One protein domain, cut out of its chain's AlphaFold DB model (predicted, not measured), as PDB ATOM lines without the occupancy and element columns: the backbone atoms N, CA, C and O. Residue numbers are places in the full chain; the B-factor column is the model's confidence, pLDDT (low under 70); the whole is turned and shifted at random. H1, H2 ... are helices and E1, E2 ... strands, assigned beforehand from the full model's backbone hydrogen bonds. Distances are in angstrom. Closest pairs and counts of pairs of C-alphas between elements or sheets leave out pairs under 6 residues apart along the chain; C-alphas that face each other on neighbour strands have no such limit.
ATOM      1  N   ILE A   8     344.353 276.757 367.915       83.69
ATOM      2  CA  ILE A   8     345.712 276.233 368.083       83.69
ATOM      3  C   ILE A   8     346.196 276.555 369.495       83.69
ATOM      4  O   ILE A   8     346.321 277.721 369.856       83.69
ATOM      5  N   GLN A   9     346.530 275.547 370.304       85.69
ATOM      6  CA  GLN A   9     347.222 275.805 371.568       85.69
ATOM      7  C   GLN A   9     348.686 276.156 371.289       85.69
ATOM      8  O   GLN A   9     349.458 275.315 370.833       85.69
ATOM      9  N   ILE A  10     349.075 277.392 371.593       83.56
ATOM     10  CA  ILE A  10     350.439 277.881 371.353       83.56
ATOM     11  C   ILE A  10     351.344 277.728 372.579       83.56
ATOM     12  O   ILE A  10     352.566 277.762 372.457       83.56
ATOM     13  N   GLY A  11     350.767 277.546 373.770       85.38
ATOM     14  CA  GLY A  11     351.545 277.335 374.984       85.38
ATOM     15  C   GLY A  11     350.737 277.446 376.270       85.38
ATOM     16  O   GLY A  11     349.523 277.234 376.294       85.38
ATOM     17  N   ASN A  12     351.442 277.766 377.356       86.50
ATOM     18  CA  ASN A  12     350.859 278.030 378.665       86.50
ATOM     19  C   ASN A  12     351.531 279.247 379.309       86.50
ATOM     20  O   ASN A  12     352.751 279.404 379.239       86.50
ATOM     21  N   TRP A  13     350.739 280.065 379.989       85.94
ATOM     22  CA  TRP A  13     351.211 281.128 380.859       85.94
ATOM     23  C   TRP A  13     351.279 280.634 382.312       85.94
ATOM     24  O   TRP A  13     350.305 280.105 382.854       85.94
ATOM     25  N   GLU A  14     352.447 280.792 382.942       83.56
ATOM     26  CA  GLU A  14     352.764 280.241 384.268       83.56
ATOM     27  C   GLU A  14     353.239 281.328 385.250       83.56
ATOM     28  O   GLU A  14     354.444 281.465 385.494       83.56
ATOM     29  N   PRO A  15     352.331 282.104 385.870       74.62
ATOM     30  CA  PRO A  15     352.732 283.174 386.783       74.62
ATOM     31  C   PRO A  15     353.328 282.692 388.103       74.62
ATOM     32  O   PRO A  15     354.074 283.416 388.769       74.62
ATOM     33  N   LYS A  16     353.013 281.457 388.500       70.62
ATOM     34  CA  LYS A  16     353.568 280.777 389.674       70.62
ATOM     35  C   LYS A  16     353.792 279.311 389.324       70.62
ATOM     36  O   LYS A  16     353.081 278.762 388.496       70.62
ATOM     37  N   LYS A  17     354.710 278.641 390.030       61.38
ATOM     38  CA  LYS A  17     355.043 277.214 389.815       61.38
ATOM     39  C   LYS A  17     353.843 276.251 389.907       61.38
ATOM     40  O   LYS A  17     353.962 275.118 389.464       61.38
ATOM     41  N   SER A  18     352.731 276.678 390.506       62.75
ATOM     42  CA  SER A  18     351.504 275.897 390.696       62.75
ATOM     43  C   SER A  18     350.326 276.355 389.827       62.75
ATOM     44  O   SER A  18     349.244 275.791 389.952       62.75
ATOM     45  N   ALA A  19     350.494 277.389 388.995       74.44
ATOM     46  CA  ALA A  19     349.421 277.969 388.194       74.44
ATOM     47  C   ALA A  19     349.812 277.920 386.715       74.44
ATOM     48  O   ALA A  19     350.828 278.494 386.336       74.44
ATOM     49  N   MET A  20     349.018 277.216 385.907       82.62
ATOM     50  CA  MET A  20     349.263 277.009 384.481       82.62
ATOM     51  C   MET A  20     347.973 277.261 383.706       82.62
ATOM     52  O   MET A  20     347.024 276.476 383.822       82.62
ATOM     53  N   PHE A  21     347.967 278.336 382.918       86.75
ATOM     54  CA  PHE A  21     346.832 278.772 382.109       86.75
ATOM     55  C   PHE A  21     347.144 278.558 380.630       86.75
ATOM     56  O   PHE A  21     348.169 279.057 380.164       86.75
ATOM     57  N   PRO A  22     346.320 277.813 379.883       88.00
ATOM     58  CA  PRO A  22     346.582 277.575 378.474       88.00
ATOM     59  C   PRO A  22     346.414 278.861 377.660       88.00
ATOM     60  O   PRO A  22     345.536 279.680 377.947       88.00
ATOM     61  N   VAL A  23     347.263 279.017 376.646       89.38
ATOM     62  CA  VAL A  23     347.183 280.098 375.660       89.38
ATOM     63  C   VAL A  23     346.823 279.490 374.309       89.38
ATOM     64  O   VAL A  23     347.562 278.650 373.788       89.38
ATOM     65  N   HIS A  24     345.696 279.917 373.752       90.44
ATOM     66  CA  HIS A  24     345.188 279.463 372.461       90.44
ATOM     67  C   HIS A  24     345.188 280.608 371.461       90.44
ATOM     68  O   HIS A  24     344.908 281.738 371.833       90.44
ATOM     69  N   LEU A  25     345.468 280.318 370.197       89.50
ATOM     70  CA  LEU A  25     345.225 281.195 369.064       89.50
ATOM     71  C   LEU A  25     343.956 280.725 368.357       89.50
ATOM     72  O   LEU A  25     343.893 279.583 367.905       89.50
ATOM     73  N   LEU A  26     342.970 281.610 368.266       90.31
ATOM     74  CA  LEU A  26     341.706 281.390 367.578       90.31
ATOM     75  C   LEU A  26     341.786 282.015 366.187       90.31
ATOM     76  O   LEU A  26     341.903 283.231 366.050       90.31
ATOM     77  N   ILE A  27     341.723 281.192 365.152       86.06
ATOM     78  CA  ILE A  27     341.669 281.614 363.756       86.06
ATOM     79  C   ILE A  27     340.195 281.739 363.376       86.06
ATOM     80  O   ILE A  27     339.477 280.747 363.290       86.06
ATOM     81  N   HIS A  28     339.741 282.968 363.141       82.88
ATOM     82  CA  HIS A  28     338.348 283.255 362.810       82.88
ATOM     83  C   HIS A  28     338.246 284.286 361.684       82.88
ATOM     84  O   HIS A  28     339.069 285.198 361.574       82.88
ATOM     85  N   THR A  29     337.206 284.152 360.864       83.62
ATOM     86  CA  THR A  29     336.928 285.039 359.722       83.62
ATOM     87  C   THR A  29     335.695 285.913 359.921       83.62
ATOM     88  O   THR A  29     335.511 286.874 359.182       83.62
ATOM     89  N   SER A  30     334.876 285.614 360.931       85.00
ATOM     90  CA  SER A  30     333.654 286.349 361.262       85.00
ATOM     91  C   SER A  30     333.408 286.395 362.776       85.00
ATOM     92  O   SER A  30     334.092 285.728 363.560       85.00
ATOM     93  N   THR A  31     332.413 287.184 363.191       81.31
ATOM     94  CA  THR A  31     331.922 287.244 364.579       81.31
ATOM     95  C   THR A  31     331.316 285.924 365.041       81.31
ATOM     96  O   THR A  31     331.560 285.518 366.176       81.31
ATOM     97  N   ASP A  32     330.574 285.230 364.178       80.44
ATOM     98  CA  ASP A  32     329.964 283.942 364.523       80.44
ATOM     99  C   ASP A  32     331.016 282.837 364.658       80.44
ATOM    100  O   ASP A  32     330.931 282.024 365.578       80.44
ATOM    101  N   ASP A  33     332.058 282.861 363.818       85.25
ATOM    102  CA  ASP A  33     333.197 281.949 363.954       85.25
ATOM    103  C   ASP A  33     333.900 282.157 365.301       85.25
ATOM    104  O   ASP A  33     334.069 281.206 366.058       85.25
ATOM    105  N   LEU A  34     334.255 283.405 365.640       85.75
ATOM    106  CA  LEU A  34     334.914 283.710 366.914       85.75
ATOM    107  C   LEU A  34     334.055 283.286 368.105       85.75
ATOM    108  O   LEU A  34     334.561 282.724 369.073       85.75
ATOM    109  N   LYS A  35     332.752 283.557 368.031       82.38
ATOM    110  CA  LYS A  35     331.797 283.171 369.061       82.38
ATOM    111  C   LYS A  35     331.836 281.657 369.286       82.38
ATOM    112  O   LYS A  35     331.987 281.235 370.429       82.38
ATOM    113  N   ASN A  36     331.740 280.860 368.223       82.25
ATOM    114  CA  ASN A  36     331.768 279.400 368.320       82.25
ATOM    115  C   ASN A  36     333.082 278.893 368.931       82.25
ATOM    116  O   ASN A  36     333.031 278.115 369.880       82.25
ATOM    117  N   GLU A  37     334.234 279.402 368.482       84.25
ATOM    118  CA  GLU A  37     335.539 279.009 369.036       84.25
ATOM    119  C   GLU A  37     335.669 279.361 370.526       84.25
ATOM    120  O   GLU A  37     336.149 278.562 371.330       84.25
ATOM    121  N   VAL A  38     335.198 280.544 370.934       83.25
ATOM    122  CA  VAL A  38     335.201 280.956 372.344       83.25
ATOM    123  C   VAL A  38     334.318 280.034 373.188       83.25
ATOM    124  O   VAL A  38     334.747 279.597 374.258       83.25
ATOM    125  N   TYR A  39     333.108 279.706 372.724       79.69
ATOM    126  CA  TYR A  39     332.215 278.799 373.451       79.69
ATOM    127  C   TYR A  39     332.773 277.378 373.534       79.69
ATOM    128  O   TYR A  39     332.712 276.787 374.608       79.69
ATOM    129  N   GLU A  40     333.363 276.853 372.460       79.50
ATOM    130  CA  GLU A  40     334.069 275.565 372.458       79.50
ATOM    131  C   GLU A  40     335.157 275.532 373.544       79.50
ATOM    132  O   GLU A  40     335.182 274.628 374.385       79.50
ATOM    133  N   GLN A  41     336.002 276.569 373.611       76.81
ATOM    134  CA  GLN A  41     337.057 276.661 374.628       76.81
ATOM    135  C   GLN A  41     336.511 276.767 376.056       76.81
ATOM    136  O   GLN A  41     337.096 276.207 376.986       76.81
ATOM    137  N   ILE A  42     335.387 277.456 376.243       73.94
ATOM    138  CA  ILE A  42     334.731 277.599 377.545       73.94
ATOM    139  C   ILE A  42     334.053 276.289 377.987       73.94
ATOM    140  O   ILE A  42     334.162 275.911 379.154       73.94
ATOM    141  N   ILE A  43     333.353 275.604 377.078       63.59
ATOM    142  CA  ILE A  43     332.533 274.414 377.367       63.59
ATOM    143  C   ILE A  43     333.409 273.171 377.537       63.59
ATOM    144  O   ILE A  43     333.231 272.412 378.492       63.59
ATOM    145  N   PHE A  44     334.371 272.961 376.636       63.28
ATOM    146  CA  PHE A  44     335.263 271.799 376.678       63.28
ATOM    147  C   PHE A  44     336.533 272.047 377.503       63.28
ATOM    148  O   PHE A  44     337.289 271.113 377.804       63.28
ATOM    149  N   GLY A  45     336.751 273.290 377.938       61.69
ATOM    150  CA  GLY A  45     337.829 273.675 378.835       61.69
ATOM    151  C   GLY A  45     337.713 273.002 380.204       61.69
ATOM    152  O   GLY A  45     336.951 273.413 381.072       61.69
ATOM    153  N   LYS A  46     338.552 271.991 380.462       56.34
ATOM    154  CA  LYS A  46     338.621 271.300 381.770       56.34
ATOM    155  C   LYS A  46     339.195 272.162 382.909       56.34
ATOM    156  O   LYS A  46     339.277 271.693 384.044       56.34
ATOM    157  N   ARG A  47     339.658 273.388 382.632       60.84
ATOM    158  CA  ARG A  47     340.326 274.279 383.597       60.84
ATOM    159  C   ARG A  47     339.682 275.657 383.608       60.84
ATOM    160  O   ARG A  47     339.325 276.181 382.562       60.84
ATOM    161  N   ARG A  48     339.592 276.262 384.797       66.94
ATOM    162  CA  ARG A  48     339.184 277.662 384.943       66.94
ATOM    163  C   ARG A  48     340.319 278.577 384.488       66.94
ATOM    164  O   ARG A  48     341.412 278.522 385.051       66.94
ATOM    165  N   GLY A  49     340.006 279.415 383.509       79.94
ATOM    166  CA  GLY A  49     340.870 280.453 382.976       79.94
ATOM    167  C   GLY A  49     341.792 279.996 381.851       79.94
ATOM    168  O   GLY A  49     342.508 279.000 381.955       79.94
ATOM    169  N   ALA A  50     341.772 280.775 380.778       89.44
ATOM    170  CA  ALA A  50     342.603 280.630 379.595       89.44
ATOM    171  C   ALA A  50     342.916 282.019 379.025       89.44
ATOM    172  O   ALA A  50     342.248 283.001 379.357       89.44
ATOM    173  N   ILE A  51     343.921 282.093 378.158       91.94
ATOM    174  CA  ILE A  51     344.196 283.277 377.345       91.94
ATOM    175  C   ILE A  51     343.911 282.904 375.892       91.94
ATOM    176  O   ILE A  51     344.460 281.933 375.374       91.94
ATOM    177  N   LEU A  52     343.031 283.654 375.246       92.88
ATOM    178  CA  LEU A  52     342.580 283.450 373.880       92.88
ATOM    179  C   LEU A  52     343.113 284.599 373.026       92.88
ATOM    180  O   LEU A  52     342.668 285.740 373.135       92.88
ATOM    181  N   LEU A  53     344.095 284.295 372.187       92.31
ATOM    182  CA  LEU A  53     344.606 285.194 371.172       92.31
ATOM    183  C   LEU A  53     343.674 285.166 369.962       92.31
ATOM    184  O   LEU A  53     343.300 284.105 369.475       92.31
ATOM    185  N   THR A  54     343.349 286.341 369.450       90.88
ATOM    186  CA  THR A  54     342.606 286.547 368.199       90.88
ATOM    187  C   THR A  54     343.472 287.379 367.263       90.88
ATOM    188  O   THR A  54     344.250 288.184 367.764       90.88
ATOM    189  N   PRO A  55     343.398 287.248 365.930       86.50
ATOM    190  CA  PRO A  55     344.212 288.060 365.031       86.50
ATOM    191  C   PRO A  55     344.063 289.563 365.289       86.50
ATOM    192  O   PRO A  55     345.063 290.275 365.340       86.50
ATOM    193  N   THR A  56     342.824 290.029 365.492       85.88
ATOM    194  CA  THR A  56     342.473 291.434 365.745       85.88
ATOM    195  C   THR A  56     341.225 291.537 366.633       85.88
ATOM    196  O   THR A  56     340.538 290.543 366.874       85.88
ATOM    197  N   ARG A  57     340.868 292.761 367.051       87.06
ATOM    198  CA  ARG A  57     339.613 293.050 367.772       87.06
ATOM    199  C   ARG A  57     338.359 293.105 366.889       87.06
ATOM    200  O   ARG A  57     337.265 293.268 367.415       87.06
ATOM    201  N   MET A  58     338.492 292.998 365.563       85.00
ATOM    202  CA  MET A  58     337.432 293.328 364.591       85.00
ATOM    203  C   MET A  58     336.093 292.617 364.849       85.00
ATOM    204  O   MET A  58     335.036 293.189 364.615       85.00
ATOM    205  N   HIS A  59     336.141 291.380 365.341       84.12
ATOM    206  CA  HIS A  59     334.966 290.530 365.544       84.12
ATOM    207  C   HIS A  59     334.537 290.412 367.009       84.12
ATOM    208  O   HIS A  59     333.686 289.591 367.349       84.12
ATOM    209  N   TRP A  60     335.135 291.203 367.898       88.56
ATOM    210  CA  TRP A  60     334.759 291.204 369.301       88.56
ATOM    211  C   TRP A  60     333.432 291.942 369.457       88.56
ATOM    212  O   TRP A  60     333.279 293.074 369.004       88.56
ATOM    213  N   CYS A  61     332.469 291.313 370.121       82.62
ATOM    214  CA  CYS A  61     331.222 291.958 370.515       82.62
ATOM    215  C   CYS A  61     330.997 291.779 372.016       82.62
ATOM    216  O   CYS A  61     331.580 290.880 372.625       82.62
ATOM    217  N   GLU A  62     330.134 292.608 372.602       80.50
ATOM    218  CA  GLU A  62     329.839 292.595 374.044       80.50
ATOM    219  C   GLU A  62     329.508 291.188 374.546       80.50
ATOM    220  O   GLU A  62     330.109 290.722 375.499       80.50
ATOM    221  N   LYS A  63     328.687 290.430 373.807       76.75
ATOM    222  CA  LYS A  63     328.333 289.047 374.171       76.75
ATOM    223  C   LYS A  63     329.541 288.115 374.298       76.75
ATOM    224  O   LYS A  63     329.540 287.236 375.154       76.75
ATOM    225  N   ILE A  64     330.542 288.267 373.429       83.12
ATOM    226  CA  ILE A  64     331.771 287.463 373.477       83.12
ATOM    227  C   ILE A  64     332.627 287.915 374.660       83.12
ATOM    228  O   ILE A  64     333.137 287.070 375.394       83.12
ATOM    229  N   ILE A  65     332.750 289.229 374.865       82.44
ATOM    230  CA  ILE A  65     333.511 289.826 375.971       82.44
ATOM    231  C   ILE A  65     332.926 289.393 377.325       82.44
ATOM    232  O   ILE A  65     333.659 288.919 378.191       82.44
ATOM    233  N   ASP A  66     331.608 289.468 377.479       79.06
ATOM    234  CA  ASP A  66     330.903 289.063 378.693       79.06
ATOM    235  C   ASP A  66     331.083 287.565 378.965       79.06
ATOM    236  O   ASP A  66     331.344 287.156 380.097       79.06
ATOM    237  N   ALA A  67     331.004 286.734 377.917       78.12
ATOM    238  CA  ALA A  67     331.208 285.295 378.036       78.12
ATOM    239  C   ALA A  67     332.632 284.959 378.503       78.12
ATOM    240  O   ALA A  67     332.802 284.169 379.432       78.12
ATOM    241  N   VAL A  68     333.669 285.571 377.920       85.62
ATOM    242  CA  VAL A  68     335.047 285.300 378.363       85.62
ATOM    243  C   VAL A  68     335.283 285.788 379.795       85.62
ATOM    244  O   VAL A  68     335.884 285.057 380.582       85.62
ATOM    245  N   GLN A  69     334.737 286.946 380.182       80.12
ATOM    246  CA  GLN A  69     334.864 287.477 381.544       80.12
ATOM    247  C   GLN A  69     334.183 286.582 382.584       80.12
ATOM    248  O   GLN A  69     334.800 286.238 383.594       80.12
ATOM    249  N   LEU A  70     332.952 286.129 382.317       77.19
ATOM    250  CA  LEU A  70     332.212 285.220 383.203       77.19
ATOM    251  C   LEU A  70     332.991 283.924 383.479       77.19
ATOM    252  O   LEU A  70     332.918 283.352 384.568       77.19
ATOM    253  N   HIS A  71     333.772 283.481 382.495       77.94
ATOM    254  CA  HIS A  71     334.575 282.267 382.563       77.94
ATOM    255  C   HIS A  71     336.050 282.518 382.900       77.94
ATOM    256  O   HIS A  71     336.884 281.625 382.715       77.94
ATOM    257  N   ASN A  72     336.380 283.696 383.448       84.44
ATOM    258  CA  ASN A  72     337.737 284.077 383.849       84.44
ATOM    259  C   ASN A  72     338.762 283.877 382.726       84.44
ATOM    260  O   ASN A  72     339.872 283.415 382.971       84.44
ATOM    261  N   THR A  73     338.368 284.160 381.492       87.88
ATOM    262  CA  THR A  73     339.153 283.956 380.277       87.88
ATOM    263  C   THR A  73     339.516 285.309 379.686       87.88
ATOM    264  O   THR A  73     338.689 286.216 379.625       87.88
ATOM    265  N   LEU A  74     340.771 285.465 379.281       90.81
ATOM    266  CA  LEU A  74     341.269 286.706 378.703       90.81
ATOM    267  C   LEU A  74     341.248 286.621 377.185       90.81
ATOM    268  O   LEU A  74     341.857 285.718 376.624       90.81
ATOM    269  N   LEU A  75     340.617 287.587 376.527       91.38
ATOM    270  CA  LEU A  75     340.709 287.758 375.082       91.38
ATOM    271  C   LEU A  75     341.787 288.802 374.770       91.38
ATOM    272  O   LEU A  75     341.823 289.861 375.401       91.38
ATOM    273  N   VAL A  76     342.674 288.504 373.823       92.81
ATOM    274  CA  VAL A  76     343.814 289.362 373.472       92.81
ATOM    275  C   VAL A  76     343.968 289.430 371.952       92.81
ATOM    276  O   VAL A  76     343.931 288.392 371.291       92.81
ATOM    277  N   PRO A  77     344.145 290.615 371.357       90.88
ATOM    278  CA  PRO A  77     344.436 290.739 369.938       90.88
ATOM    279  C   PRO A  77     345.940 290.557 369.695       90.88
ATOM    280  O   PRO A  77     346.769 291.324 370.178       90.88
ATOM    281  N   LEU A  78     346.297 289.536 368.920       88.00
ATOM    282  CA  LEU A  78     347.666 289.163 368.575       88.00
ATOM    283  C   LEU A  78     348.427 290.338 367.953       88.00
ATOM    284  O   LEU A  78     349.579 290.560 368.309       88.00
ATOM    285  N   CYS A  79     347.767 291.109 367.082       85.38
ATOM    286  CA  CYS A  79     348.359 292.265 366.405       85.38
ATOM    287  C   CYS A  79     348.809 293.398 367.341       85.38
ATOM    288  O   CYS A  79     349.538 294.276 366.897       85.38
ATOM    289  N   GLU A  80     348.365 293.414 368.601       85.19
ATOM    290  CA  GLU A  80     348.767 294.432 369.583       85.19
ATOM    291  C   GLU A  80     349.832 293.926 370.548       85.19
ATOM    292  O   GLU A  80     350.528 294.732 371.155       85.19
ATOM    293  N   VAL A  81     349.943 292.606 370.717       86.69
ATOM    294  CA  VAL A  81     350.816 291.984 371.724       86.69
ATOM    295  C   VAL A  81     352.055 291.328 371.130       86.69
ATOM    296  O   VAL A  81     352.970 290.962 371.867       86.69
ATOM    297  N   VAL A  82     352.092 291.183 369.805       85.38
ATOM    298  CA  VAL A  82     353.223 290.654 369.049       85.38
ATOM    299  C   VAL A  82     353.548 291.590 367.892       85.38
ATOM    300  O   VAL A  82     352.689 291.910 367.075       85.38
ATOM    301  N   GLU A  83     354.819 291.958 367.787       83.56
ATOM    302  CA  GLU A  83     355.374 292.716 366.673       83.56
ATOM    303  C   GLU A  83     356.442 291.906 365.932       83.56
ATOM    304  O   GLU A  83     357.157 291.078 366.509       83.56
ATOM    305  N   ALA A  84     356.562 292.156 364.630       79.50
ATOM    306  CA  ALA A  84     357.667 291.641 363.839       79.50
ATOM    307  C   ALA A  84     358.888 292.555 364.016       79.50
ATOM    308  O   ALA A  84     358.829 293.756 363.758       79.50
ATOM    309  N   SER A  85     360.010 291.975 364.432       72.69
ATOM    310  CA  SER A  85     361.301 292.641 364.582       72.69
ATOM    311  C   SER A  85     362.330 291.905 363.723       72.69
ATOM    312  O   SER A  85     363.005 290.979 364.181       72.69
ATOM    313  N   GLY A  86     362.398 292.279 362.441       74.50
ATOM    314  CA  GLY A  86     363.161 291.537 361.433       74.50
ATOM    315  C   GLY A  86     362.597 290.126 361.247       74.50
ATOM    316  O   GLY A  86     361.396 289.969 361.046       74.50
ATOM    317  N   ASP A  87     363.450 289.109 361.387       79.56
ATOM    318  CA  ASP A  87     363.074 287.690 361.260       79.56
ATOM    319  C   ASP A  87     362.510 287.078 362.558       79.56
ATOM    320  O   ASP A  87     362.276 285.870 362.637       79.56
ATOM    321  N   ALA A  88     362.314 287.884 363.606       73.12
ATOM    322  CA  ALA A  88     361.830 287.423 364.902       73.12
ATOM    323  C   ALA A  88     360.485 288.059 365.268       73.12
ATOM    324  O   ALA A  88     360.252 289.242 365.028       73.12
ATOM    325  N   LEU A  89     359.628 287.287 365.933       76.06
ATOM    326  CA  LEU A  89     358.450 287.813 366.618       76.06
ATOM    327  C   LEU A  89     358.837 288.208 368.042       76.06
ATOM    328  O   LEU A  89     359.460 287.423 368.763       76.06
ATOM    329  N   ARG A  90     358.474 289.423 368.446       77.44
ATOM    330  CA  ARG A  90     358.707 289.935 369.799       77.44
ATOM    331  C   ARG A  90     357.390 290.314 370.443       77.44
ATOM    332  O   ARG A  90     356.474 290.769 369.771       77.44
ATOM    333  N   GLN A  91     357.304 290.109 371.751       81.69
ATOM    334  CA  GLN A  91     356.183 290.622 372.524       81.69
ATOM    335  C   GLN A  91     356.306 292.139 372.676       81.69
ATOM    336  O   GLN A  91     357.410 292.655 372.872       81.69
ATOM    337  N   THR A  92     355.175 292.827 372.644       84.44
ATOM    338  CA  THR A  92     355.093 294.261 372.923       84.44
ATOM    339  C   THR A  92     354.836 294.507 374.423       84.44
ATOM    340  O   THR A  92     354.459 293.578 375.152       84.44
ATOM    341  N   PRO A  93     355.026 295.735 374.937       81.06
ATOM    342  CA  PRO A  93     354.690 296.085 376.323       81.06
ATOM    343  C   PRO A  93     353.209 295.879 376.688       81.06
ATOM    344  O   PRO A  93     352.880 295.672 377.859       81.06
ATOM    345  N   GLU A  94     352.311 295.924 375.704       82.38
ATOM    346  CA  GLU A  94     350.869 295.709 375.859       82.38
ATOM    347  C   GLU A  94     350.575 294.299 376.376       82.38
ATOM    348  O   GLU A  94     349.675 294.118 377.200       82.38
ATOM    349  N   TRP A  95     351.376 293.305 375.976       87.50
ATOM    350  CA  TRP A  95     351.255 291.935 376.475       87.50
ATOM    351  C   TRP A  95     351.308 291.875 378.005       87.50
ATOM    352  O   TRP A  95     350.460 291.246 378.641       87.50
ATOM    353  N   ASP A  96     352.247 292.597 378.620       82.44
ATOM    354  CA  ASP A  96     352.390 292.627 380.076       82.44
ATOM    355  C   ASP A  96     351.194 293.300 380.767       82.44
ATOM    356  O   ASP A  96     350.862 292.950 381.903       82.44
ATOM    357  N   GLN A  97     350.530 294.252 380.103       83.12
ATOM    358  CA  GLN A  97     349.312 294.880 380.624       83.12
ATOM    359  C   GLN A  97     348.156 293.879 380.646       83.12
ATOM    360  O   GLN A  97     347.523 293.703 381.688       83.12
ATOM    361  N   TYR A  98     347.952 293.147 379.547       88.50
ATOM    362  CA  TYR A  98     346.954 292.080 379.474       88.50
ATOM    363  C   TYR A  98     347.175 291.013 380.548       88.50
ATOM    364  O   TYR A  98     346.243 290.640 381.262       88.50
ATOM    365  N   LEU A  99     348.416 290.557 380.722       88.06
ATOM    366  CA  LEU A  99     348.748 289.550 381.729       88.06
ATOM    367  C   LEU A  99     348.496 290.028 383.166       88.06
ATOM    368  O   LEU A  99     348.074 289.230 384.006       88.06
ATOM    369  N   LYS A 100     348.723 291.315 383.462       83.44
ATOM    370  CA  LYS A 100     348.381 291.903 384.768       83.44
ATOM    371  C   LYS A 100     346.873 291.900 385.000       83.44
ATOM    372  O   LYS A 100     346.439 291.379 386.024       83.44
ATOM    373  N   SER A 101     346.089 292.384 384.035       83.25
ATOM    374  CA  SER A 101     344.622 292.378 384.124       83.25
ATOM    375  C   SER A 101     344.064 290.961 384.268       83.25
ATOM    376  O   SER A 101     343.150 290.723 385.055       83.25
ATOM    377  N   PHE A 102     344.652 289.987 383.570       87.94
ATOM    378  CA  PHE A 102     344.274 288.584 383.714       87.94
ATOM    379  C   PHE A 102     344.569 288.042 385.111       87.94
ATOM    380  O   PHE A 102     343.725 287.367 385.697       87.94
ATOM    381  N   ALA A 103     345.741 288.358 385.667       83.94
ATOM    382  CA  ALA A 103     346.106 287.944 387.017       83.94
ATOM    383  C   ALA A 103     345.168 288.520 388.086       83.94
ATOM    384  O   ALA A 103     344.810 287.816 389.031       83.94
ATOM    385  N   GLU A 104     344.768 289.782 387.925       81.44
ATOM    386  CA  GLU A 104     343.779 290.437 388.780       81.44
ATOM    387  C   GLU A 104     342.413 289.753 388.664       81.44
ATOM    388  O   GLU A 104     341.829 289.399 389.689       81.44
ATOM    389  N   MET A 105     341.958 289.467 387.436       78.94
ATOM    390  CA  MET A 105     340.685 288.781 387.177       78.94
ATOM    391  C   MET A 105     340.617 287.413 387.870       78.94
ATOM    392  O   MET A 105     339.636 287.094 388.535       78.94
ATOM    393  N   ILE A 106     341.690 286.624 387.806       80.94
ATOM    394  CA  ILE A 106     341.769 285.308 388.467       80.94
ATOM    395  C   ILE A 106     342.204 285.385 389.941       80.94
ATOM    396  O   ILE A 106     342.558 284.366 390.538       80.94
ATOM    397  N   SER A 107     342.185 286.584 390.539       72.12
ATOM    398  CA  SER A 107     342.538 286.842 391.945       72.12
ATOM    399  C   SER A 107     343.925 286.314 392.353       72.12
ATOM    400  O   SER A 107     344.165 285.947 393.510       72.12
TER     401      SER A 107
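AT A GLANCE: This is residues 8 to 107 of the 208 residues of an uncharacterized protein of Phycisphaerales bacterium (UniProt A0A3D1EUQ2). A small, twisted and curving sheet of four strands makes the core, with H1 and H2 side by side along one side of it and H4 slanting past its E4 edge, away from H1. The hairpin E1 and E2 runs on past the ends of the short strands E3 and E4, and a second, smaller hairpin, E5 and E6, makes an arm at the far end from H1 and H2, joined to the core through the short H3. The printed part has 100 residues, with four named helices and six named strands in the order E1 E2 H1 E3 H2 E4 H3 E5 E6 H4. The larger sheet has the order E1 E2 E3 E4 and is mixed, E5 and E6 are antiparallel, and the class is mixed, helices and strands. The whole is compact, with a radius of gyration of the C-alphas of 13.2 A and spans of 37 by 35 by 21 A.

HOW THE PARTS SIT: E1, residues 8 to 16, and E2, residues 19 to 26, form an antiparallel hairpin at 154 degrees, with N 10 and O 23 2.9 A apart and N 21 and O 13 2.9 A apart, both within hydrogen-bond range. E2 is parallel to E3, residues 51 to 54, at 15 degrees, with N 53 and O 24 2.7 A apart. E3 is parallel to E4, residues 74 to 77, at 28 degrees, with N 52 and O 74 2.7 A apart. E1 and E4 are the edge strands of this sheet, and from edge to edge its strands' lines turn by 57 degrees. H1, residues 31 to 44, is on the sheet at a height over the sheet of 10.1 A, from a local plane through just 6 of the sheet's C-alphas. It runs along the strands, at 20 degrees to E3 on the local plane, over E3 and only just over E2, on which 3 of its 14 C-alphas fall. E2, H1 and E3 make a strand-helix-strand unit, two parallel neighbour strands with a helix between them, and its crossover is right-handed. H2, residues 62 to 70, only grazes the sheet with its residues 64 to 69; E3, H2 and E4 make a second such unit, also right-handed. H1 and H2 touch at a shallow tilt of 16 degrees, the same way, the closest C-alphas being those of Lys 35 and Ile 64, 6.2 A apart. H3, residues 78 to 81, only grazes the sheet. E5, residues 82 to 85, and E6, residues 88 to 91, form an antiparallel hairpin at 141 degrees, with N 83 and O 90 2.8 A apart. H4, residues 93 to 105, touches H3 with residues 93 to 95 alone, the closest C-alphas being those of Val 81 and Trp 95, 4.8 A apart. H4 is on the larger sheet at a height over the sheet of 7.3 A, slantwise to the strands at 43 degrees to E3 on the local plane, and only just over E3, with 3 of its 13 C-alphas. H1 and H4 are apart. Every O i to N i+4 pair is within hydrogen-bond range in H1 and H2 and 8 of 9 are in H4, while H3 is too short for such a pair.

IN THESE COORDINATES: E1 begins at C-alpha 8 (345.712, 276.233, 368.083) and is 23.4 A long; E2 is 22.3 A long. H1 is 19.9 A long, E3 9.8 A, H2 12.0 A and E4 10.2 A. H3 is 5.3 A long, E5 9.4 A and E6 10.0 A. H4 is 19.2 A long and ends at C-alpha 105 (340.685, 288.781, 387.177).

THE WHOLE: The two C-alphas farthest apart are those of Ile 43 and Gly 86, at 38.5 A. The printed part has no cut, and no link is long. The mean pLDDT of the printed part is 81.7, with residues 17 to 18 and 43 to 48 under 70.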